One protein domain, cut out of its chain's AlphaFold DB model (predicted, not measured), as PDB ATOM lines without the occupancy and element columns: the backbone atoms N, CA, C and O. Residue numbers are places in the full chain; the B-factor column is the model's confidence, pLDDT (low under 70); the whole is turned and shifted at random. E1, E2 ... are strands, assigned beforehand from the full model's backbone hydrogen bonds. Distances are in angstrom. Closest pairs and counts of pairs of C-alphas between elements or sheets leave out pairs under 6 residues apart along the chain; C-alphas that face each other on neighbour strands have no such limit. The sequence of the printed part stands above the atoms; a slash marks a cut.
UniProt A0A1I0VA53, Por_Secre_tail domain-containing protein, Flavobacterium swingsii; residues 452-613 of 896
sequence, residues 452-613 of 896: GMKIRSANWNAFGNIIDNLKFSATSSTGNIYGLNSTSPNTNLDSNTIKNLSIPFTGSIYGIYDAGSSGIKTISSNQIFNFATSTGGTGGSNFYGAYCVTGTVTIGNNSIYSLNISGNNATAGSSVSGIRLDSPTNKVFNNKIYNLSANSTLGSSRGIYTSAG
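AT A GLANCE: This is residues 452 to 613 of the 896 residues of the protein "Por_Secre_tail domain-containing protein" of Flavobacterium swingsii (UniProt A0A1I0VA53). Picture a solenoid, the chain wound in stacked turns, whose walls are three parallel sheets; from E1 to E15 successive strands go to the first, second and third wall in turn. The largest sheet, E1 E4 E7 E10 E13 E16, lies close and face to face with the sheet E3 E6 E9 E12 E15, while the sheet E2 E5 E8 E11 E14 stands at one side, its strands crossed to those of the largest. The printed part has 162 residues with 16 named strands, E1 to E16 along the chain, and no named helix; the class is all strand. It is compact, with a radius of gyration of the C-alphas of 14.8 A, and spans 41 by 28 by 25 A.

HOW THE PARTS SIT: Begin with the largest sheet: E1, residues 452 to 455, E4, 480 to 486, E7, 506 to 514, E10, 540 to 548, E13, 573 to 581, and E16, 602 to 610, run parallel in this order, twisted. Between E1 and E4 look for N 485 and O 453, 2.8 A apart and within hydrogen-bond range; between E7 and E10, for N 547 and O 512, 2.8 A. E10 bends by 82 degrees at residue 545. The second sheet, in order, is E3, residues 466 to 472, E6, 497 to 504, E9, 527 to 534, E12, 559 to 565, and E15, 592 to 598, parallel; between E3 and E6, N 467 and O 497 are 2.9 A apart. The closest C-alphas of E10 and E12 are those of Gly 545 and Ile 560, 6.1 A. The third sheet, in order, is E2, residues 459 to 463, E5, 490 to 494, E8, 520 to 524, E11, 552 to 556, and E14, 585 to 589, parallel; between E2 and E5, N 492 and O 460 are 2.8 A apart. Its strands stand at 74 degrees to those of the largest sheet. The three make a stack of sheets, face to face in turn.

IN THESE COORDINATES: Find C-alpha 452 at (-5.257, 31.254, 29.218), where E1 begins. E6 is 22.3 A long, E9 21.7 A, E7 and E10 21.5 A each. E16, 19.3 A long, ends at C-alpha 610, (-0.892, 56.216, 28.460).

THE WHOLE: The C-alphas farthest apart, of Ala 458 and Ala 570, are 43.8 A apart. The printed part has no cut and no long link; E3 to E4 and E12 to E13 are short, the others tight. Mean pLDDT of the printed part is 93.4; residue 538 and residues 568 to 572 are under 70.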
ATOM      1  N   GLY A 452      -5.892  32.139  30.190       98.69
ATOM      2  CA  GLY A 452      -5.257  31.254  29.218       98.69
ATOM      3  C   GLY A 452      -3.897  30.802  29.745       98.69
ATOM      4  O   GLY A 452      -3.681  29.615  29.998       98.69
ATOM      5  N   MET A 453      -3.019  31.770  30.018       98.69
ATOM      6  CA  MET A 453      -1.744  31.543  30.702       98.69
ATOM      7  C   MET A 453      -1.475  32.576  31.795       98.69
ATOM      8  O   MET A 453      -1.698  33.769  31.591       98.69
ATOM      9  N   LYS A 454      -0.950  32.122  32.938       98.25
ATOM     10  CA  LYS A 454      -0.546  32.972  34.070       98.25
ATOM     11  C   LYS A 454       0.865  32.617  34.526       98.25
ATOM     12  O   LYS A 454       1.067  31.579  35.153       98.25
ATOM     13  N   ILE A 455       1.843  33.469  34.224       98.19
ATOM     14  CA  ILE A 455       3.263  33.151  34.417       98.19
ATOM     15  C   ILE A 455       3.959  34.172  35.316       98.19
ATOM     16  O   ILE A 455       4.023  35.374  35.035       98.19
ATOM     17  N   ARG A 456       4.545  33.651  36.392       96.88
ATOM     18  CA  ARG A 456       5.591  34.306  37.174       96.88
ATOM     19  C   ARG A 456       6.946  33.720  36.783       96.88
ATOM     20  O   ARG A 456       7.058  32.516  36.639       96.88
ATOM     21  N   SER A 457       7.968  34.542  36.591       97.06
ATOM     22  CA  SER A 457       9.348  34.130  36.288       97.06
ATOM     23  C   SER A 457      10.277  35.341  36.424       97.06
ATOM     24  O   SER A 457       9.790  36.436  36.697       97.06
ATOM     25  N   ALA A 458      11.586  35.175  36.237       97.44
ATOM     26  CA  ALA A 458      12.487  36.293  35.961       97.44
ATOM     27  C   ALA A 458      12.419  36.695  34.477       97.44
ATOM     28  O   ALA A 458      12.274  37.879  34.176       97.44
ATOM     29  N   ASN A 459      12.468  35.712  33.572       97.94
ATOM     30  CA  ASN A 459      12.317  35.900  32.131       97.94
ATOM     31  C   ASN A 459      11.234  34.966  31.584       97.94
ATOM     32  O   ASN A 459      11.381  33.741  31.647       97.94
ATOM     33  N   TRP A 460      10.174  35.545  31.020       98.62
ATOM     34  CA  TRP A 460       9.113  34.792  30.359       98.62
ATOM     35  C   TRP A 460       9.164  34.988  28.847       98.62
ATOM     36  O   TRP A 460       8.993  36.105  28.360       98.62
ATOM     37  N   ASN A 461       9.331  33.889  28.116       98.75
ATOM     38  CA  ASN A 461       9.214  33.844  26.664       98.75
ATOM     39  C   ASN A 461       7.914  33.132  26.271       98.75
ATOM     40  O   ASN A 461       7.697  31.980  26.662       98.75
ATOM     41  N   ALA A 462       7.064  33.801  25.494       98.75
ATOM     42  CA  ALA A 462       5.819  33.241  24.980       98.75
ATOM     43  C   ALA A 462       5.675  33.533  23.485       98.75
ATOM     44  O   ALA A 462       5.319  34.648  23.097       98.75
ATOM     45  N   PHE A 463       5.931  32.512  22.664       98.81
ATOM     46  CA  PHE A 463       5.907  32.620  21.208       98.81
ATOM     47  C   PHE A 463       4.818  31.769  20.570       98.81
ATOM     48  O   PHE A 463       4.705  30.582  20.874       98.81
ATOM     49  N   GLY A 464       4.052  32.338  19.638       98.75
ATOM     50  CA  GLY A 464       3.184  31.542  18.761       98.75
ATOM     51  C   GLY A 464       2.026  30.829  19.467       98.75
ATOM     52  O   GLY A 464       1.554  29.810  18.967       98.75
ATOM     53  N   ASN A 465       1.588  31.294  20.640       98.94
ATOM     54  CA  ASN A 465       0.487  30.653  21.360       98.94
ATOM     55  C   ASN A 465      -0.873  31.077  20.806       98.94
ATOM     56  O   ASN A 465      -1.047  32.206  20.346       98.94
ATOM     57  N   ILE A 466      -1.859  30.192  20.932       98.94
ATOM     58  CA  ILE A 466      -3.258  30.446  20.600       98.94
ATOM     59  C   ILE A 466      -4.085  30.378  21.882       98.94
ATOM     60  O   ILE A 466      -4.131  29.338  22.537       98.94
ATOM     61  N   ILE A 467      -4.760  31.478  22.220       98.94
ATOM     62  CA  ILE A 467      -5.780  31.533  23.271       98.94
ATOM     63  C   ILE A 467      -7.122  31.839  22.609       98.94
ATOM     64  O   ILE A 467      -7.268  32.891  21.987       98.94
ATOM     65  N   ASP A 468      -8.090  30.930  22.710       98.88
ATOM     66  CA  ASP A 468      -9.330  31.004  21.926       98.88
ATOM     67  C   ASP A 468     -10.571  30.604  22.733       98.88
ATOM     68  O   ASP A 468     -10.559  29.619  23.464       98.88
ATOM     69  N   ASN A 469     -11.687  31.310  22.564       98.50
ATOM     70  CA  ASN A 469     -12.991  30.890  23.086       98.50
ATOM     71  C   ASN A 469     -12.995  30.649  24.610       98.50
ATOM     72  O   ASN A 469     -13.447  29.604  25.093       98.50
ATOM     73  N   LEU A 470     -12.452  31.604  25.376       98.69
ATOM     74  CA  LEU A 470     -12.601  31.629  26.834       98.69
ATOM     75  C   LEU A 470     -13.748  32.570  27.192       98.69
ATOM     76  O   LEU A 470     -13.768  33.725  26.754       98.69
ATOM     77  N   LYS A 471     -14.696  32.098  28.000       97.06
ATOM     78  CA  LYS A 471     -15.890  32.880  28.315       97.06
ATOM     79  C   LYS A 471     -16.433  32.661  29.717       97.06
ATOM     80  O   LYS A 471     -16.270  31.594  30.303       97.06
ATOM     81  N   PHE A 472     -17.156  33.664  30.204       95.88
ATOM     82  CA  PHE A 472     -18.120  33.516  31.290       95.88
ATOM     83  C   PHE A 472     -19.536  33.438  30.709       95.88
ATOM     84  O   PHE A 472     -19.939  34.321  29.956       95.88
ATOM     85  N   SER A 473     -20.295  32.400  31.060       92.62
ATOM     86  CA  SER A 473     -21.671  32.188  30.581       92.62
ATOM     87  C   SER A 473     -22.749  32.566  31.598       92.62
ATOM     88  O   SER A 473     -23.893  32.812  31.214       92.62
ATOM     89  N   ALA A 474     -22.410  32.661  32.886       91.69
ATOM     90  CA  ALA A 474     -23.344  33.129  33.905       91.69
ATOM     91  C   ALA A 474     -23.607  34.632  33.747       91.69
ATOM     92  O   ALA A 474     -22.696  35.438  33.896       91.69
ATOM     93  N   THR A 475     -24.859  35.021  33.499       89.62
ATOM     94  CA  THR A 475     -25.258  36.410  33.187       89.62
ATOM     95  C   THR A 475     -24.991  37.417  34.308       89.62
ATOM     96  O   THR A 475     -24.890  38.614  34.045       89.62
ATOM     97  N   SER A 476     -24.879  36.953  35.553       88.56
ATOM     98  CA  SER A 476     -24.541  37.758  36.732       88.56
ATOM     99  C   SER A 476     -23.038  37.846  37.003       88.56
ATOM    100  O   SER A 476     -22.646  38.452  38.001       88.56
ATOM    101  N   SER A 477     -22.196  37.230  36.165       91.44
ATOM    102  CA  SER A 477     -20.776  37.117  36.470       91.44
ATOM    103  C   SER A 477     -20.063  38.465  36.494       91.44
ATOM    104  O   SER A 477     -20.327  39.337  35.670       91.44
ATOM    105  N   THR A 478     -19.132  38.609  37.434       91.50
ATOM    106  CA  THR A 478     -18.265  39.787  37.596       91.50
ATOM    107  C   THR A 478     -16.780  39.471  37.393       91.50
ATOM    108  O   THR A 478     -15.919  40.287  37.720       91.50
ATOM    109  N   GLY A 479     -16.469  38.265  36.908       93.31
ATOM    110  CA  GLY A 479     -15.099  37.776  36.780       93.31
ATOM    111  C   GLY A 479     -14.294  38.415  35.646       93.31
ATOM    112  O   GLY A 479     -14.813  39.145  34.803       93.31
ATOM    113  N   ASN A 480     -12.995  38.112  35.631       96.12
ATOM    114  CA  ASN A 480     -12.048  38.640  34.648       96.12
ATOM    115  C   ASN A 480     -11.460  37.525  33.783       96.12
ATOM    116  O   ASN A 480     -11.182  36.428  34.282       96.12
ATOM    117  N   ILE A 481     -11.214  37.837  32.509       98.62
ATOM    118  CA  ILE A 481     -10.498  36.965  31.574       98.62
ATOM    119  C   ILE A 481      -9.138  37.571  31.236       98.62
ATOM    120  O   ILE A 481      -9.051  38.748  30.887       98.62
ATOM    121  N   TYR A 482      -8.093  36.748  31.273       98.75
ATOM    122  CA  TYR A 482      -6.757  37.091  30.793       98.75
ATOM    123  C   TYR A 482      -6.327  36.107  29.702       98.75
ATOM    124  O   TYR A 482      -6.327  34.901  29.933       98.75
ATOM    125  N   GLY A 483      -5.926  36.590  28.527       98.75
ATOM    126  CA  GLY A 483      -5.271  35.747  27.529       98.75
ATOM    127  C   GLY A 483      -3.888  35.328  28.026       98.75
ATOM    128  O   GLY A 483      -3.670  34.172  28.394       98.75
ATOM    129  N   LEU A 484      -2.988  36.310  28.113       98.81
ATOM    130  CA  LEU A 484      -1.661  36.209  28.722       98.81
ATOM    131  C   LEU A 484      -1.595  37.099  29.968       98.81
ATOM    132  O   LEU A 484      -1.839  38.300  29.877       98.81
ATOM    133  N   ASN A 485      -1.247  36.526  31.118       98.25
ATOM    134  CA  ASN A 485      -1.119  37.231  32.393       98.25
ATOM    135  C   ASN A 485       0.301  37.066  32.952       98.25
ATOM    136  O   ASN A 485       0.689  35.959  33.334       98.25
ATOM    137  N   SER A 486       1.076  38.152  33.014       96.69
ATOM    138  CA  SER A 486       2.427  38.136  33.577       96.69
ATOM    139  C   SER A 486       2.535  38.853  34.911       96.69
ATOM    140  O   SER A 486       2.040  39.966  35.088       96.69
ATOM    141  N   THR A 487       3.332  38.256  35.796       94.75
ATOM    142  CA  THR A 487       3.941  38.945  36.944       94.75
ATOM    143  C   THR A 487       5.478  38.949  36.878       94.75
ATOM    144  O   THR A 487       6.146  39.199  37.879       94.75
ATOM    145  N   SER A 488       6.058  38.681  35.701       96.44
ATOM    146  CA  SER A 488       7.515  38.587  35.488       96.44
ATOM    147  C   SER A 488       8.139  39.963  35.216       96.44
ATOM    148  O   SER A 488       7.501  40.762  34.535       96.44
ATOM    149  N   PRO A 489       9.365  40.284  35.677       96.69
ATOM    150  CA  PRO A 489      10.017  41.554  35.358       96.69
ATOM    151  C   PRO A 489      10.384  41.653  33.880       96.69
ATOM    152  O   PRO A 489      10.158  42.706  33.288       96.69
ATOM    153  N   ASN A 490      10.877  40.568  33.275       97.69
ATOM    154  CA  ASN A 490      11.208  40.535  31.856       97.69
ATOM    155  C   ASN A 490      10.243  39.632  31.088       97.69
ATOM    156  O   ASN A 490      10.025  38.478  31.475       97.69
ATOM    157  N   THR A 491       9.687  40.146  29.995       98.25
ATOM    158  CA  THR A 491       8.747  39.416  29.138       98.25
ATOM    159  C   THR A 491       9.063  39.622  27.664       98.25
ATOM    160  O   THR A 491       9.385  40.725  27.224       98.25
ATOM    161  N   ASN A 492       8.957  38.541  26.898       98.44
ATOM    162  CA  ASN A 492       8.996  38.549  25.445       98.44
ATOM    163  C   ASN A 492       7.776  37.783  24.919       98.44
ATOM    164  O   ASN A 492       7.750  36.552  24.926       98.44
ATOM    165  N   LEU A 493       6.737  38.532  24.554       98.75
ATOM    166  CA  LEU A 493       5.426  38.026  24.155       98.75
ATOM    167  C   LEU A 493       5.245  38.309  22.665       98.75
ATOM    168  O   LEU A 493       4.803  39.398  22.289       98.75
ATOM    169  N   ASP A 494       5.625  37.348  21.823       98.81
ATOM    170  CA  ASP A 494       5.672  37.544  20.374       98.81
ATOM    171  C   ASP A 494       4.821  36.539  19.584       98.81
ATOM    172  O   ASP A 494       4.687  35.371  19.946       98.81
ATOM    173  N   SER A 495       4.218  37.004  18.489       98.81
ATOM    174  CA  SER A 495       3.488  36.155  17.535       98.81
ATOM    175  C   SER A 495       2.316  35.360  18.138       98.81
ATOM    176  O   SER A 495       1.914  34.332  17.595       98.81
ATOM    177  N   ASN A 496       1.740  35.803  19.260       98.94
ATOM    178  CA  ASN A 496       0.596  35.133  19.880       98.94
ATOM    179  C   ASN A 496      -0.723  35.570  19.234       98.94
ATOM    180  O   ASN A 496      -0.897  36.726  18.851       98.94
ATOM    181  N   THR A 497      -1.685  34.652  19.169       98.94
ATOM    182  CA  THR A 497      -3.057  34.903  18.719       98.94
ATOM    183  C   THR A 497      -4.022  34.740  19.887       98.94
ATOM    184  O   THR A 497      -4.169  33.646  20.427       98.94
ATOM    185  N   ILE A 498      -4.707  35.812  20.274       98.94
ATOM    186  CA  ILE A 498      -5.666  35.822  21.385       98.94
ATOM    187  C   ILE A 498      -7.013  36.282  20.844       98.94
ATOM    188  O   ILE A 498      -7.140  37.418  20.383       98.94
ATOM    189  N   LYS A 499      -8.019  35.406  20.872       98.88
ATOM    190  CA  LYS A 499      -9.288  35.681  20.203       98.88
ATOM    191  C   LYS A 499     -10.521  35.090  20.876       98.88
ATOM    192  O   LYS A 499     -10.427  34.181  21.693       98.88
ATOM    193  N   ASN A 500     -11.684  35.608  20.484       98.75
ATOM    194  CA  ASN A 500     -13.006  35.100  20.865       98.75
ATOM    195  C   ASN A 500     -13.195  35.017  22.390       98.75
ATOM    196  O   ASN A 500     -13.611  33.992  22.922       98.75
ATOM    197  N   LEU A 501     -12.856  36.090  23.107       98.75
ATOM    198  CA  LEU A 501     -13.032  36.156  24.559       98.75
ATOM    199  C   LEU A 501     -14.337  36.880  24.893       98.75
ATOM    200  O   LEU A 501     -14.623  37.927  24.306       98.75
ATOM    201  N   SER A 502     -15.123  36.368  25.845       96.62
ATOM    202  CA  SER A 502     -16.389  37.024  26.196       96.62
ATOM    203  C   SER A 502     -16.796  36.952  27.663       96.62
ATOM    204  O   SER A 502     -16.687  35.910  28.304       96.62
ATOM    205  N   ILE A 503     -17.357  38.044  28.169       94.62
ATOM    206  CA  ILE A 503     -17.925  38.156  29.521       94.62
ATOM    207  C   ILE A 503     -19.338  38.746  29.452       94.62
ATOM    208  O   ILE A 503     -19.645  39.425  28.479       94.62
ATOM    209  N   PRO A 504     -20.204  38.583  30.462       91.19
ATOM    210  CA  PRO A 504     -21.377  39.448  30.609       91.19
ATOM    211  C   PRO A 504     -20.976  40.932  30.680       91.19
ATOM    212  O   PRO A 504     -19.799  41.260  30.820       91.19
ATOM    213  N   PHE A 505     -21.936  41.859  30.646       85.44
ATOM    214  CA  PHE A 505     -21.705  43.310  30.772       85.44
ATOM    215  C   PHE A 505     -21.256  43.759  32.195       85.44
ATOM    216  O   PHE A 505     -21.702  44.774  32.732       85.44
ATOM    217  N   THR A 506     -20.393  42.974  32.840       87.62
ATOM    218  CA  THR A 506     -19.667  43.264  34.081       87.62
ATOM    219  C   THR A 506     -18.335  42.498  34.066       87.62
ATOM    220  O   THR A 506     -18.314  41.329  33.694       87.62
ATOM    221  N   GLY A 507     -17.232  43.124  34.493       90.94
ATOM    222  CA  GLY A 507     -15.897  42.498  34.547       90.94
ATOM    223  C   GLY A 507     -14.938  43.034  33.480       90.94
ATOM    224  O   GLY A 507     -15.219  44.039  32.825       90.94
ATOM    225  N   SER A 508     -13.776  42.400  33.307       94.94
ATOM    226  CA  SER A 508     -12.762  42.855  32.342       94.94
ATOM    227  C   SER A 508     -12.159  41.723  31.513       94.94
ATOM    228  O   SER A 508     -11.988  40.602  31.991       94.94
ATOM    229  N   ILE A 509     -11.798  42.044  30.270       98.50
ATOM    230  CA  ILE A 509     -11.016  41.169  29.391       98.50
ATOM    231  C   ILE A 509      -9.683  41.843  29.093       98.50
ATOM    232  O   ILE A 509      -9.638  42.990  28.644       98.50
ATOM    233  N   TYR A 510      -8.605  41.099  29.289       98.75
ATOM    234  CA  TYR A 510      -7.256  41.494  28.921       98.75
ATOM    235  C   TYR A 510      -6.718  40.486  27.912       98.75
ATOM    236  O   TYR A 510      -6.610  39.303  28.229       98.75
ATOM    237  N   GLY A 511      -6.364  40.929  26.706       98.81
ATOM    238  CA  GLY A 511      -5.644  40.078  25.762       98.81
ATOM    239  C   GLY A 511      -4.279  39.733  26.340       98.81
ATOM    240  O   GLY A 511      -4.013  38.585  26.689       98.81
ATOM    241  N   ILE A 512      -3.461  40.763  26.534       98.81
ATOM    242  CA  ILE A 512      -2.183  40.683  27.236       98.81
ATOM    243  C   ILE A 512      -2.219  41.629  28.435       98.81
ATOM    244  O   ILE A 512      -2.488  42.820  28.282       98.81
ATOM    245  N   TYR A 513      -1.932  41.100  29.620       98.44
ATOM    246  CA  TYR A 513      -1.776  41.855  30.856       98.44
ATOM    247  C   TYR A 513      -0.402  41.580  31.462       98.44
ATOM    248  O   TYR A 513      -0.121  40.464  31.898       98.44
ATOM    249  N   ASP A 514       0.451  42.598  31.496       95.88
ATOM    250  CA  ASP A 514       1.767  42.541  32.127       95.88
ATOM    251  C   ASP A 514       1.812  43.485  33.330       95.88
ATOM    252  O   ASP A 514       1.932  44.709  33.196       95.88
ATOM    253  N   ALA A 515       1.701  42.890  34.515       93.38
ATOM    254  CA  ALA A 515       1.736  43.578  35.801       93.38
ATOM    255  C   ALA A 515       2.901  43.098  36.675       93.38
ATOM    256  O   ALA A 515       2.831  43.158  37.905       93.38
ATOM    257  N   GLY A 516       3.968  42.589  36.052       89.25
ATOM    258  CA  GLY A 516       5.193  42.245  36.769       89.25
ATOM    259  C   GLY A 516       5.912  43.470  37.321       89.25
ATOM    260  O   GLY A 516       5.545  44.607  37.037       89.25
ATOM    261  N   SER A 517       6.976  43.249  38.090       92.00
ATOM    262  CA  SER A 517       7.857  44.335  38.528       92.00
ATOM    263  C   SER A 517       8.551  45.027  37.341       92.00
ATOM    264  O   SER A 517       8.500  44.558  36.200       92.00
ATOM    265  N   SER A 518       9.182  46.176  37.608       92.56
ATOM    266  CA  SER A 518       9.923  46.931  36.593       92.56
ATOM    267  C   SER A 518      11.052  46.081  35.994       92.56
ATOM    268  O   SER A 518      11.858  45.505  36.722       92.56
ATOM    269  N   GLY A 519      11.090  46.012  34.667       94.44
ATOM    270  CA  GLY A 519      12.047  45.261  33.858       94.44
ATOM    271  C   GLY A 519      11.801  45.542  32.373       94.44
ATOM    272  O   GLY A 519      11.175  46.555  32.043       94.44
ATOM    273  N   ILE A 520      12.293  44.688  31.475       95.94
ATOM    274  CA  ILE A 520      12.139  44.864  30.020       95.94
ATOM    275  C   ILE A 520      10.898  44.118  29.530       95.94
ATOM    276  O   ILE A 520      10.802  42.904  29.691       95.94
ATOM    277  N   LYS A 521       9.963  44.830  28.896       96.62
ATOM    278  CA  LYS A 521       8.719  44.253  28.368       96.62
ATOM    279  C   LYS A 521       8.687  44.394  26.854       96.62
ATOM    280  O   LYS A 521       8.680  45.519  26.351       96.62
ATOM    281  N   THR A 522       8.623  43.279  26.138       97.88
ATOM    282  CA  THR A 522       8.499  43.255  24.677       97.88
ATOM    283  C   THR A 522       7.215  42.539  24.286       97.88
ATOM    284  O   THR A 522       7.022  41.375  24.628       97.88
ATOM    285  N   ILE A 523       6.333  43.242  23.574       98.50
ATOM    286  CA  ILE A 523       5.066  42.712  23.057       98.50
ATOM    287  C   ILE A 523       5.020  42.984  21.558       98.50
ATOM    288  O   ILE A 523       4.764  44.117  21.137       98.50
ATOM    289  N   SER A 524       5.267  41.965  20.743       98.56
ATOM    290  CA  SER A 524       5.387  42.155  19.300       98.56
ATOM    291  C   SER A 524       4.633  41.146  18.455       98.56
ATOM    292  O   SER A 524       4.376  40.027  18.870       98.56
ATOM    293  N   SER A 525       4.238  41.555  17.253       98.69
ATOM    294  CA  SER A 525       3.690  40.639  16.240       98.69
ATOM    295  C   SER A 525       2.432  39.862  16.676       98.69
ATOM    296  O   SER A 525       2.077  38.863  16.056       98.69
ATOM    297  N   ASN A 526       1.738  40.286  17.740       98.94
ATOM    298  CA  ASN A 526       0.568  39.580  18.260       98.94
ATOM    299  C   ASN A 526      -0.708  39.975  17.503       98.94
ATOM    300  O   ASN A 526      -0.871  41.120  17.070       98.94
ATOM    301  N   GLN A 527      -1.654  39.042  17.414       98.88
ATOM    302  CA  GLN A 527      -3.010  39.268  16.919       98.88
ATOM    303  C   GLN A 527      -4.004  39.149  18.075       98.88
ATOM    304  O   GLN A 527      -4.113  38.090  18.690       98.88
ATOM    305  N   ILE A 528      -4.741  40.219  18.374       98.94
ATOM    306  CA  ILE A 528      -5.657  40.268  19.522       98.94
ATOM    307  C   ILE A 528      -7.018  40.764  19.056       98.94
ATOM    308  O   ILE A 528      -7.144  41.928  18.672       98.94
ATOM    309  N   PHE A 529      -8.031  39.893  19.052       98.88
ATOM    310  CA  PHE A 529      -9.303  40.264  18.441       98.88
ATOM    311  C   PHE A 529     -10.550  39.529  18.928       98.88
ATOM    312  O   PHE A 529     -10.483  38.556  19.665       98.88
ATOM    313  N   ASN A 530     -11.720  39.999  18.496       98.69
ATOM    314  CA  ASN A 530     -13.029  39.421  18.817       98.69
ATOM    315  C   ASN A 530     -13.276  39.304  20.328       98.69
ATOM    316  O   ASN A 530     -13.569  38.224  20.840       98.69
ATOM    317  N   PHE A 531     -13.156  40.420  21.048       98.50
ATOM    318  CA  PHE A 531     -13.627  40.488  22.432       98.50
ATOM    319  C   PHE A 531     -15.047  41.024  22.436       98.50
ATOM    320  O   PHE A 531     -15.331  42.025  21.775       98.50
ATOM    321  N   ALA A 532     -15.930  40.365  23.172       95.69
ATOM    322  CA  ALA A 532     -17.342  40.700  23.178       95.69
ATOM    323  C   ALA A 532     -17.925  40.656  24.585       95.69
ATOM    324  O   ALA A 532     -17.452  39.923  25.453       95.69
ATOM    325  N   THR A 533     -18.995  41.412  24.801       93.38
ATOM    326  CA  THR A 533     -19.900  41.105  25.904       93.38
ATOM    327  C   THR A 533     -20.990  40.137  25.449       93.38
ATOM    328  O   THR A 533     -21.460  40.209  24.315       93.38
ATOM    329  N   SER A 534     -21.405  39.235  26.332       88.06
ATOM    330  CA  SER A 534     -22.622  38.440  26.190       88.06
ATOM    331  C   SER A 534     -23.806  39.128  26.880       88.06
ATOM    332  O   SER A 534     -23.640  40.081  27.642       88.06
ATOM    333  N   THR A 535     -25.019  38.628  26.644       81.00
ATOM    334  CA  THR A 535     -26.242  39.116  27.301       81.00
ATOM    335  C   THR A 535     -26.159  39.014  28.830       81.00
ATOM    336  O   THR A 535     -25.716  37.990  29.351       81.00
ATOM    337  N   GLY A 536     -26.655  40.032  29.543       76.06
ATOM    338  CA  GLY A 536     -26.619  40.119  31.013       76.06
ATOM    339  C   GLY A 536     -25.545  41.077  31.541       76.06
ATOM    340  O   GLY A 536     -24.768  41.612  30.760       76.06
ATOM    341  N   GLY A 537     -25.498  41.292  32.861       72.38
ATOM    342  CA  GLY A 537     -24.561  42.206  33.538       72.38
ATOM    343  C   GLY A 537     -25.080  43.644  33.712       72.38
ATOM    344  O   GLY A 537     -25.903  44.125  32.936       72.38
ATOM    345  N   THR A 538     -24.622  44.332  34.763       69.44
ATOM    346  CA  THR A 538     -25.074  45.689  35.143       69.44
ATOM    347  C   THR A 538     -23.930  46.641  35.523       69.44
ATOM    348  O   THR A 538     -24.196  47.813  35.777       69.44
ATOM    349  N   GLY A 539     -22.672  46.179  35.552       70.19
ATOM    350  CA  GLY A 539     -21.545  46.915  36.145       70.19
ATOM    351  C   GLY A 539     -20.614  47.633  35.165       70.19
ATOM    352  O   GLY A 539     -19.705  48.329  35.614       70.19
ATOM    353  N   GLY A 540     -20.828  47.490  33.853       82.06
ATOM    354  CA  GLY A 540     -19.907  47.996  32.836       82.06
ATOM    355  C   GLY A 540     -18.672  47.105  32.692       82.06
ATOM    356  O   GLY A 540     -18.277  46.393  33.619       82.06
ATOM    357  N   SER A 541     -18.062  47.130  31.507       89.81
ATOM    358  CA  SER A 541     -16.929  46.258  31.178       89.81
ATOM    359  C   SER A 541     -15.704  47.049  30.728       89.81
ATOM    360  O   SER A 541     -15.828  48.158  30.200       89.81
ATOM    361  N   ASN A 542     -14.512  46.472  30.909       94.75
ATOM    362  CA  ASN A 542     -13.272  47.032  30.364       94.75
ATOM    363  C   ASN A 542     -12.531  46.014  29.503       94.75
ATOM    364  O   ASN A 542     -12.192  44.937  29.992       94.75
ATOM    365  N   PHE A 543     -12.245  46.365  28.249       98.06
ATOM    366  CA  PHE A 543     -11.467  45.528  27.334       98.06
ATOM    367  C   PHE A 543     -10.124  46.177  27.009       98.06
ATOM    368  O   PHE A 543     -10.057  47.351  26.642       98.06
ATOM    369  N   TYR A 544      -9.063  45.381  27.097       98.62
ATOM    370  CA  TYR A 544      -7.700  45.790  26.778       98.62
ATOM    371  C   TYR A 544      -7.089  44.804  25.788       98.62
ATOM    372  O   TYR A 544      -7.062  43.607  26.066       98.62
ATOM    373  N   GLY A 545      -6.570  45.293  24.660       98.75
ATOM    374  CA  GLY A 545      -5.767  44.463  23.761       98.75
ATOM    375  C   GLY A 545      -4.450  44.083  24.437       98.75
ATOM    376  O   GLY A 545      -4.247  42.926  24.799       98.75
ATOM    377  N   ALA A 546      -3.604  45.079  24.696       98.12
ATOM    378  CA  ALA A 546      -2.395  44.949  25.506       98.12
ATOM    379  C   ALA A 546      -2.378  45.983  26.637       98.12
ATOM    380  O   ALA A 546      -2.659  47.160  26.408       98.12
ATOM    381  N   TYR A 547      -2.036  45.554  27.850       97.19
ATOM    382  CA  TYR A 547      -1.916  46.421  29.013       97.19
ATOM    383  C   TYR A 547      -0.643  46.111  29.804       97.19
ATOM    384  O   TYR A 547      -0.529  45.050  30.414       97.19
ATOM    385  N   CYS A 548       0.291  47.064  29.817       94.50
ATOM    386  CA  CYS A 548       1.495  47.020  30.645       94.50
ATOM    387  C   CYS A 548       1.435  48.066  31.757       94.50
ATOM    388  O   CYS A 548       1.134  49.236  31.508       94.50
ATOM    389  N   VAL A 549       1.760  47.651  32.980       93.12
ATOM    390  CA  VAL A 549       1.660  48.517  34.164       93.12
ATOM    391  C   VAL A 549       2.973  49.245  34.473       93.12
ATOM    392  O   VAL A 549       2.953  50.383  34.923       93.12
ATOM    393  N   THR A 550       4.129  48.613  34.249       91.56
ATOM    394  CA  THR A 550       5.442  49.170  34.623       91.56
ATOM    395  C   THR A 550       6.582  48.605  33.764       91.56
ATOM    396  O   THR A 550       6.380  47.679  32.980       91.56
ATOM    397  N   GLY A 551       7.788  49.155  33.927       91.19
ATOM    398  CA  GLY A 551       9.004  48.749  33.219       91.19
ATOM    399  C   GLY A 551       9.377  49.641  32.035       91.19
ATOM    400  O   GLY A 551       8.820  50.721  31.838       91.19
ATOM    401  N   THR A 552      10.355  49.173  31.259       93.12
ATOM    402  CA  THR A 552      10.705  49.721  29.943       93.12
ATOM    403  C   THR A 552       9.975  48.905  28.890       93.12
ATOM    404  O   THR A 552      10.279  47.726  28.704       93.12
ATOM    405  N   VAL A 553       8.999  49.521  28.226       94.62
ATOM    406  CA  VAL A 553       8.032  48.800  27.397       94.62
ATOM    407  C   VAL A 553       8.255  49.074  25.913       94.62
ATOM    408  O   VAL A 553       8.339  50.225  25.485       94.62
ATOM    409  N   THR A 554       8.308  48.005  25.122       96.19
ATOM    410  CA  THR A 554       8.355  48.027  23.658       96.19
ATOM    411  C   THR A 554       7.161  47.251  23.105       96.19
ATOM    412  O   THR A 554       7.071  46.041  23.305       96.19
ATOM    413  N   ILE A 555       6.246  47.932  22.411       97.44
ATOM    414  CA  ILE A 555       5.069  47.311  21.782       97.44
ATOM    415  C   ILE A 555       5.064  47.616  20.290       97.44
ATOM    416  O   ILE A 555       4.868  48.770  19.905       97.44
ATOM    417  N   GLY A 556       5.219  46.608  19.434       97.94
ATOM    418  CA  GLY A 556       5.133  46.880  18.005       97.94
ATOM    419  C   GLY A 556       4.776  45.737  17.080       97.94
ATOM    420  O   GLY A 556       4.849  44.572  17.444       97.94
ATOM    421  N   ASN A 557       4.355  46.083  15.866       98.44
ATOM    422  CA  ASN A 557       3.876  45.130  14.857       98.44
ATOM    423  C   ASN A 557       2.629  44.329  15.289       98.44
ATOM    424  O   ASN A 557       2.347  43.275  14.724       98.44
ATOM    425  N   ASN A 558       1.869  44.784  16.293       98.81
ATOM    426  CA  ASN A 558       0.663  44.077  16.736       98.81
ATOM    427  C   ASN A 558      -0.560  44.489  15.905       98.81
ATOM    428  O   ASN A 558      -0.710  45.653  15.527       98.81
ATOM    429  N   SER A 559      -1.476  43.545  15.689       98.75
ATOM    430  CA  SER A 559      -2.801  43.784  15.105       98.75
ATOM    431  C   SER A 559      -3.882  43.586  16.165       98.75
ATOM    432  O   SER A 559      -4.104  42.467  16.626       98.75
ATOM    433  N   ILE A 560      -4.567  44.663  16.550       98.94
ATOM    434  CA  ILE A 560      -5.564  44.660  17.629       98.94
ATOM    435  C   ILE A 560      -6.893  45.181  17.095       98.94
ATOM    436  O   ILE A 560      -6.980  46.336  16.677       98.94
ATOM    437  N   TYR A 561      -7.932  44.350  17.094       98.88
ATOM    438  CA  TYR A 561      -9.195  44.746  16.479       98.88
ATOM    439  C   TYR A 561     -10.423  44.012  17.000       98.88
ATOM    440  O   TYR A 561     -10.320  43.005  17.679       98.88
ATOM    441  N   SER A 562     -11.620  44.504  16.687       98.50
ATOM    442  CA  SER A 562     -12.879  43.860  17.095       98.50
ATOM    443  C   SER A 562     -13.008  43.676  18.617       98.50
ATOM    444  O   SER A 562     -13.469  42.631  19.076       98.50
ATOM    445  N   LEU A 563     -12.601  44.673  19.411       98.50
ATOM    446  CA  LEU A 563     -12.842  44.681  20.858       98.50
ATOM    447  C   LEU A 563     -14.108  45.500  21.115       98.50
ATOM    448  O   LEU A 563     -14.087  46.732  21.080       98.50
ATOM    449  N   ASN A 564     -15.234  44.817  21.294       95.62
ATOM    450  CA  ASN A 564     -16.550  45.433  21.217       95.62
ATOM    451  C   ASN A 564     -17.388  45.104  22.447       95.62
ATOM    452  O   ASN A 564     -17.894  43.998  22.617       95.62
ATOM    453  N   ILE A 565     -17.590  46.110  23.283       93.31
ATOM    454  CA  ILE A 565     -18.539  46.047  24.383       93.31
ATOM    455  C   ILE A 565     -19.928  46.366  23.822       93.31
ATOM    456  O   ILE A 565     -20.134  47.424  23.227       93.31
ATOM    457  N   SER A 566     -20.879  45.460  24.037       84.69
ATOM    458  CA  SER A 566     -22.295  45.590  23.683       84.69
ATOM    459  C   SER A 566     -23.182  45.657  24.938       84.69
ATOM    460  O   SER A 566     -23.019  44.864  25.860       84.69
ATOM    461  N   GLY A 567     -24.112  46.611  24.996       72.00
ATOM    462  CA  GLY A 567     -25.018  46.797  26.137       72.00
ATOM    463  C   GLY A 567     -25.033  48.247  26.610       72.00
ATOM    464  O   GLY A 567     -24.036  48.753  27.104       72.00
ATOM    465  N   ASN A 568     -26.160  48.944  26.455       68.50
ATOM    466  CA  ASN A 568     -26.273  50.311  26.957       68.50
ATOM    467  C   ASN A 568     -26.754  50.286  28.412       68.50
ATOM    468  O   ASN A 568     -27.914  49.971  28.668       68.50
ATOM    469  N   ASN A 569     -25.881  50.641  29.352       68.69
ATOM    470  CA  ASN A 569     -26.281  50.968  30.718       68.69
ATOM    471  C   ASN A 569     -26.045  52.464  30.970       68.69
ATOM    472  O   ASN A 569     -24.966  52.984  30.674       68.69
ATOM    473  N   ALA A 570     -27.065  53.137  31.507       63.31
ATOM    474  CA  ALA A 570     -27.081  54.574  31.758       63.31
ATOM    475  C   ALA A 570     -26.102  55.023  32.855       63.31
ATOM    476  O   ALA A 570     -25.668  56.172  32.845       63.31
ATOM    477  N   THR A 571     -25.741  54.139  33.794       66.31
ATOM    478  CA  THR A 571     -24.977  54.510  35.001       66.31
ATOM    479  C   THR A 571     -23.549  53.964  35.048       66.31
ATOM    480  O   THR A 571     -22.748  54.448  35.845       66.31
ATOM    481  N   ALA A 572     -23.197  52.990  34.205       68.75
ATOM    482  CA  ALA A 572     -21.902  52.311  34.263       68.75
ATOM    483  C   ALA A 572     -20.908  52.820  33.200       68.75
ATOM    484  O   ALA A 572     -21.212  52.873  32.004       68.75
ATOM    485  N   GLY A 573     -19.686  53.146  33.636       79.94
ATOM    486  CA  GLY A 573     -18.543  53.404  32.755       79.94
ATOM    487  C   GLY A 573     -18.077  52.130  32.059       79.94
ATOM    488  O   GLY A 573     -18.000  51.071  32.674       79.94
ATOM    489  N   SER A 574     -17.770  52.205  30.765       89.69
ATOM    490  CA  SER A 574     -17.116  51.102  30.050       89.69
ATOM    491  C   SER A 574     -15.976  51.646  29.217       89.69
ATOM    492  O   SER A 574     -16.083  52.739  28.659       89.69
ATOM    493  N   SER A 575     -14.879  50.905  29.128       93.81
ATOM    494  CA  SER A 575     -13.728  51.354  28.357       93.81
ATOM    495  C   SER A 575     -13.164  50.261  27.470       93.81
ATOM    496  O   SER A 575     -13.101  49.094  27.844       93.81
ATOM    497  N   VAL A 576     -12.748  50.655  26.275       97.44
ATOM    498  CA  VAL A 576     -11.988  49.805  25.367       97.44
ATOM    499  C   VAL A 576     -10.699  50.527  25.033       97.44
ATOM    500  O   VAL A 576     -10.727  51.684  24.618       97.44
ATOM    501  N   SER A 577      -9.567  49.859  25.234       98.00
ATOM    502  CA  SER A 577      -8.256  50.344  24.803       98.00
ATOM    503  C   SER A 577      -7.563  49.281  23.963       98.00
ATOM    504  O   SER A 577      -7.440  48.137  24.402       98.00
ATOM    505  N   GLY A 578      -7.079  49.647  22.776       98.56
ATOM    506  CA  GLY A 578      -6.210  48.762  22.000       98.56
ATOM    507  C   GLY A 578      -4.923  48.484  22.776       98.56
ATOM    508  O   GLY A 578      -4.630  47.340  23.119       98.56
ATOM    509  N   ILE A 579      -4.214  49.553  23.143       98.00
ATOM    510  CA  ILE A 579      -3.027  49.504  24.005       98.00
ATOM    511  C   ILE A 579      -3.222  50.437  25.203       98.00
ATOM    512  O   ILE A 579      -3.613  51.593  25.032       98.00
ATOM    513  N   ARG A 580      -2.911  49.956  26.409       95.75
ATOM    514  CA  ARG A 580      -2.813  50.754  27.634       95.75
ATOM    515  C   ARG A 580      -1.425  50.629  28.258       95.75
ATOM    516  O   ARG A 580      -0.915  49.525  28.423       95.75
ATOM    517  N   LEU A 581      -0.841  51.757  28.647       93.25
ATOM    518  CA  LEU A 581       0.460  51.819  29.306       93.25
ATOM    519  C   LEU A 581       0.379  52.693  30.552       93.25
ATOM    520  O   LEU A 581       0.013  53.864  30.469       93.25
ATOM    521  N   ASP A 582       0.780  52.140  31.688       91.25
ATOM    522  CA  ASP A 582       0.954  52.904  32.928       91.25
ATOM    523  C   ASP A 582       2.453  53.064  33.295       91.25
ATOM    524  O   ASP A 582       2.805  53.658  34.312       91.25
ATOM    525  N   SER A 583       3.347  52.579  32.425       83.88
ATOM    526  CA  SER A 583       4.805  52.577  32.575       83.88
ATOM    527  C   SER A 583       5.482  53.911  32.215       83.88
ATOM    528  O   SER A 583       5.019  54.629  31.328       83.88
ATOM    529  N   PRO A 584       6.641  54.228  32.832       76.88
ATOM    530  CA  PRO A 584       7.313  55.517  32.667       76.88
ATOM    531  C   PRO A 584       8.089  55.692  31.349       76.88
ATOM    532  O   PRO A 584       8.290  56.833  30.944       76.88
ATOM    533  N   THR A 585       8.526  54.612  30.685       81.12
ATOM    534  CA  THR A 585       9.350  54.668  29.458       81.12
ATOM    535  C   THR A 585       8.808  53.709  28.404       81.12
ATOM    536  O   THR A 585       8.838  52.494  28.608       81.12
ATOM    537  N   ASN A 586       8.349  54.238  27.264       85.75
ATOM    538  CA  ASN A 586       7.617  53.445  26.271       85.75
ATOM    539  C   ASN A 586       8.047  53.717  24.822       85.75
ATOM    540  O   ASN A 586       8.187  54.871  24.416       85.75
ATOM    541  N   LYS A 587       8.161  52.655  24.016       93.75
ATOM    542  CA  LYS A 587       8.259  52.703  22.550       93.75
ATOM    543  C   LYS A 587       7.109  51.906  21.942       93.75
ATOM    544  O   LYS A 587       7.003  50.708  22.186       93.75
ATOM    545  N   VAL A 588       6.263  52.556  21.149       96.31
ATOM    546  CA  VAL A 588       5.069  51.929  20.565       96.31
ATOM    547  C   VAL A 588       5.021  52.193  19.070       96.31
ATOM    548  O   VAL A 588       4.868  53.339  18.650       96.31
ATOM    549  N   PHE A 589       5.163  51.162  18.248       97.69
ATOM    550  CA  PHE A 589       5.339  51.376  16.816       97.69
ATOM    551  C   PHE A 589       4.750  50.297  15.933       97.69
ATOM    552  O   PHE A 589       4.598  49.157  16.350       97.69
ATOM    553  N   ASN A 590       4.441  50.646  14.691       98.25
ATOM    554  CA  ASN A 590       3.913  49.709  13.706       98.25
ATOM    555  C   ASN A 590       2.675  48.921  14.185       98.25
ATOM    556  O   ASN A 590       2.468  47.780  13.778       98.25
ATOM    557  N   ASN A 591       1.858  49.467  15.091       98.69
ATOM    558  CA  ASN A 591       0.644  48.779  15.530       98.69
ATOM    559  C   ASN A 591      -0.531  49.155  14.628       98.69
ATOM    560  O   ASN A 591      -0.721  50.325  14.289       98.69
ATOM    561  N   LYS A 592      -1.345  48.151  14.296       98.75
ATOM    562  CA  LYS A 592      -2.579  48.280  13.524       98.75
ATOM    563  C   LYS A 592      -3.778  48.091  14.440       98.75
ATOM    564  O   LYS A 592      -4.005  46.988  14.936       98.75
ATOM    565  N   ILE A 593      -4.538  49.162  14.669       98.88
ATOM    566  CA  ILE A 593      -5.639  49.175  15.641       98.88
ATOM    567  C   ILE A 593      -6.929  49.649  14.978       98.88
ATOM    568  O   ILE A 593      -6.983  50.756  14.444       98.88
ATOM    569  N   TYR A 594      -7.981  48.829  15.007       98.69
ATOM    570  CA  TYR A 594      -9.262  49.201  14.402       98.69
ATOM    571  C   TYR A 594     -10.466  48.470  14.998       98.69
ATOM    572  O   TYR A 594     -10.317  47.492  15.720       98.69
ATOM    573  N   ASN A 595     -11.681  48.912  14.678       97.88
ATOM    574  CA  ASN A 595     -12.927  48.249  15.069       97.88
ATOM    575  C   ASN A 595     -13.063  48.074  16.597       97.88
ATOM    576  O   ASN A 595     -13.332  46.974  17.081       97.88
ATOM    577  N   LEU A 596     -12.863  49.156  17.360       98.19
ATOM    578  CA  LEU A 596     -12.997  49.165  18.823       98.19
ATOM    579  C   LEU A 596     -14.264  49.920  19.241       98.19
ATOM    580  O   LEU A 596     -14.429  51.089  18.886       98.19
ATOM    581  N   SER A 597     -15.145  49.300  20.027       95.12
ATOM    582  CA  SER A 597     -16.425  49.910  20.424       95.12
ATOM    583  C   SER A 597     -16.687  49.834  21.923       95.12
ATOM    584  O   SER A 597     -16.776  48.744  22.488       95.12
ATOM    585  N   ALA A 598     -16.888  50.991  22.556       93.50
ATOM    586  CA  ALA A 598     -17.350  51.109  23.938       93.50
ATOM    587  C   ALA A 598     -18.806  51.600  23.960       93.50
ATOM    588  O   ALA A 598     -19.077  52.792  24.124       93.50
ATOM    589  N   ASN A 599     -19.759  50.691  23.744       88.75
ATOM    590  CA  ASN A 599     -21.167  51.047  23.585       88.75
ATOM    591  C   ASN A 599     -21.911  51.231  24.925       88.75
ATOM    592  O   ASN A 599     -22.816  50.462  25.227       88.75
ATOM    593  N   SER A 600     -21.558  52.247  25.717       87.62
ATOM    594  CA  SER A 600     -22.253  52.590  26.971       87.62
ATOM    595  C   SER A 600     -22.396  54.103  27.173       87.62
ATOM    596  O   SER A 600     -21.727  54.887  26.496       87.62
ATOM    597  N   THR A 601     -23.259  54.527  28.107       87.62
ATOM    598  CA  THR A 601     -23.556  55.954  28.346       87.62
ATOM    599  C   THR A 601     -22.336  56.744  28.830       87.62
ATOM    600  O   THR A 601     -22.177  57.903  28.472       87.62
ATOM    601  N   LEU A 602     -21.417  56.120  29.571       86.38
ATOM    602  CA  LEU A 602     -20.118  56.699  29.952       86.38
ATOM    603  C   LEU A 602     -18.956  56.003  29.217       86.38
ATOM    604  O   LEU A 602     -17.845  55.891  29.737       86.38
ATOM    605  N   GLY A 603     -19.231  55.486  28.015       89.88
ATOM    606  CA  GLY A 603     -18.302  54.692  27.218       89.88
ATOM    607  C   GLY A 603     -17.083  55.483  26.747       89.88
ATOM    608  O   GLY A 603     -17.201  56.647  26.355       89.88
ATOM    609  N   SER A 604     -15.910  54.849  26.736       93.38
ATOM    610  CA  SER A 604     -14.685  55.422  26.174       93.38
ATOM    611  C   SER A 604     -13.952  54.422  25.281       93.38
ATOM    612  O   SER A 604     -13.538  53.367  25.757       93.38
ATOM    613  N   SER A 605     -13.766  54.754  24.003       96.19
ATOM    614  CA  SER A 605     -12.979  53.949  23.059       96.19
ATOM    615  C   SER A 605     -11.658  54.640  22.736       96.19
ATOM    616  O   SER A 605     -11.631  55.837  22.431       96.19
ATOM    617  N   ARG A 606     -10.551  53.910  22.879       97.38
ATOM    618  CA  ARG A 606      -9.185  54.439  22.817       97.38
ATOM    619  C   ARG A 606      -8.316  53.542  21.944       97.38
ATOM    620  O   ARG A 606      -8.262  52.335  22.167       97.38
ATOM    621  N   GLY A 607      -7.602  54.122  20.985       98.19
ATOM    622  CA  GLY A 607      -6.586  53.389  20.229       98.19
ATOM    623  C   GLY A 607      -5.422  53.031  21.147       98.19
ATOM    624  O   GLY A 607      -5.209  51.865  21.485       98.19
ATOM    625  N   ILE A 608      -4.721  54.064  21.611       96.88
ATOM    626  CA  ILE A 608      -3.586  53.949  22.528       96.88
ATOM    627  C   ILE A 608      -3.761  54.938  23.685       96.88
ATOM    628  O   ILE A 608      -3.984  56.132  23.476       96.88
ATOM    629  N   TYR A 609      -3.648  54.435  24.914       94.94
ATOM    630  CA  TYR A 609      -3.763  55.211  26.144       94.94
ATOM    631  C   TYR A 609      -2.519  55.076  27.014       94.94
ATOM    632  O   TYR A 609      -2.126  53.960  27.350       94.94
ATOM    633  N   THR A 610      -1.944  56.201  27.439       90.50
ATOM    634  CA  THR A 610      -0.892  56.216  28.460       90.50
ATOM    635  C   THR A 610      -1.282  57.054  29.675       90.50
ATOM    636  O   THR A 610      -1.676  58.215  29.555       90.50
ATOM    637  N   SER A 611      -1.215  56.469  30.872       85.31
ATOM    638  CA  SER A 611      -1.641  57.147  32.107       85.31
ATOM    639  C   SER A 611      -0.531  57.952  32.788       85.31
ATOM    640  O   SER A 611      -0.851  58.817  33.602       85.31
ATOM    641  N   ALA A 612       0.736  57.708  32.441       74.94
ATOM    642  CA  ALA A 612       1.918  58.437  32.906       74.94
ATOM    643  C   ALA A 612       3.126  58.159  31.980       74.94
ATOM    644  O   ALA A 612       3.045  57.318  31.082       74.94
ATOM    645  N   GLY A 613       4.250  58.844  32.218       75.69
ATOM    646  CA  GLY A 613       5.541  58.529  31.590       75.69
ATOM    647  C   GLY A 613       5.854  59.248  30.277       75.69
ATOM    648  O   GLY A 613       5.020  59.949  29.712       75.69
TER     649      GLY A 613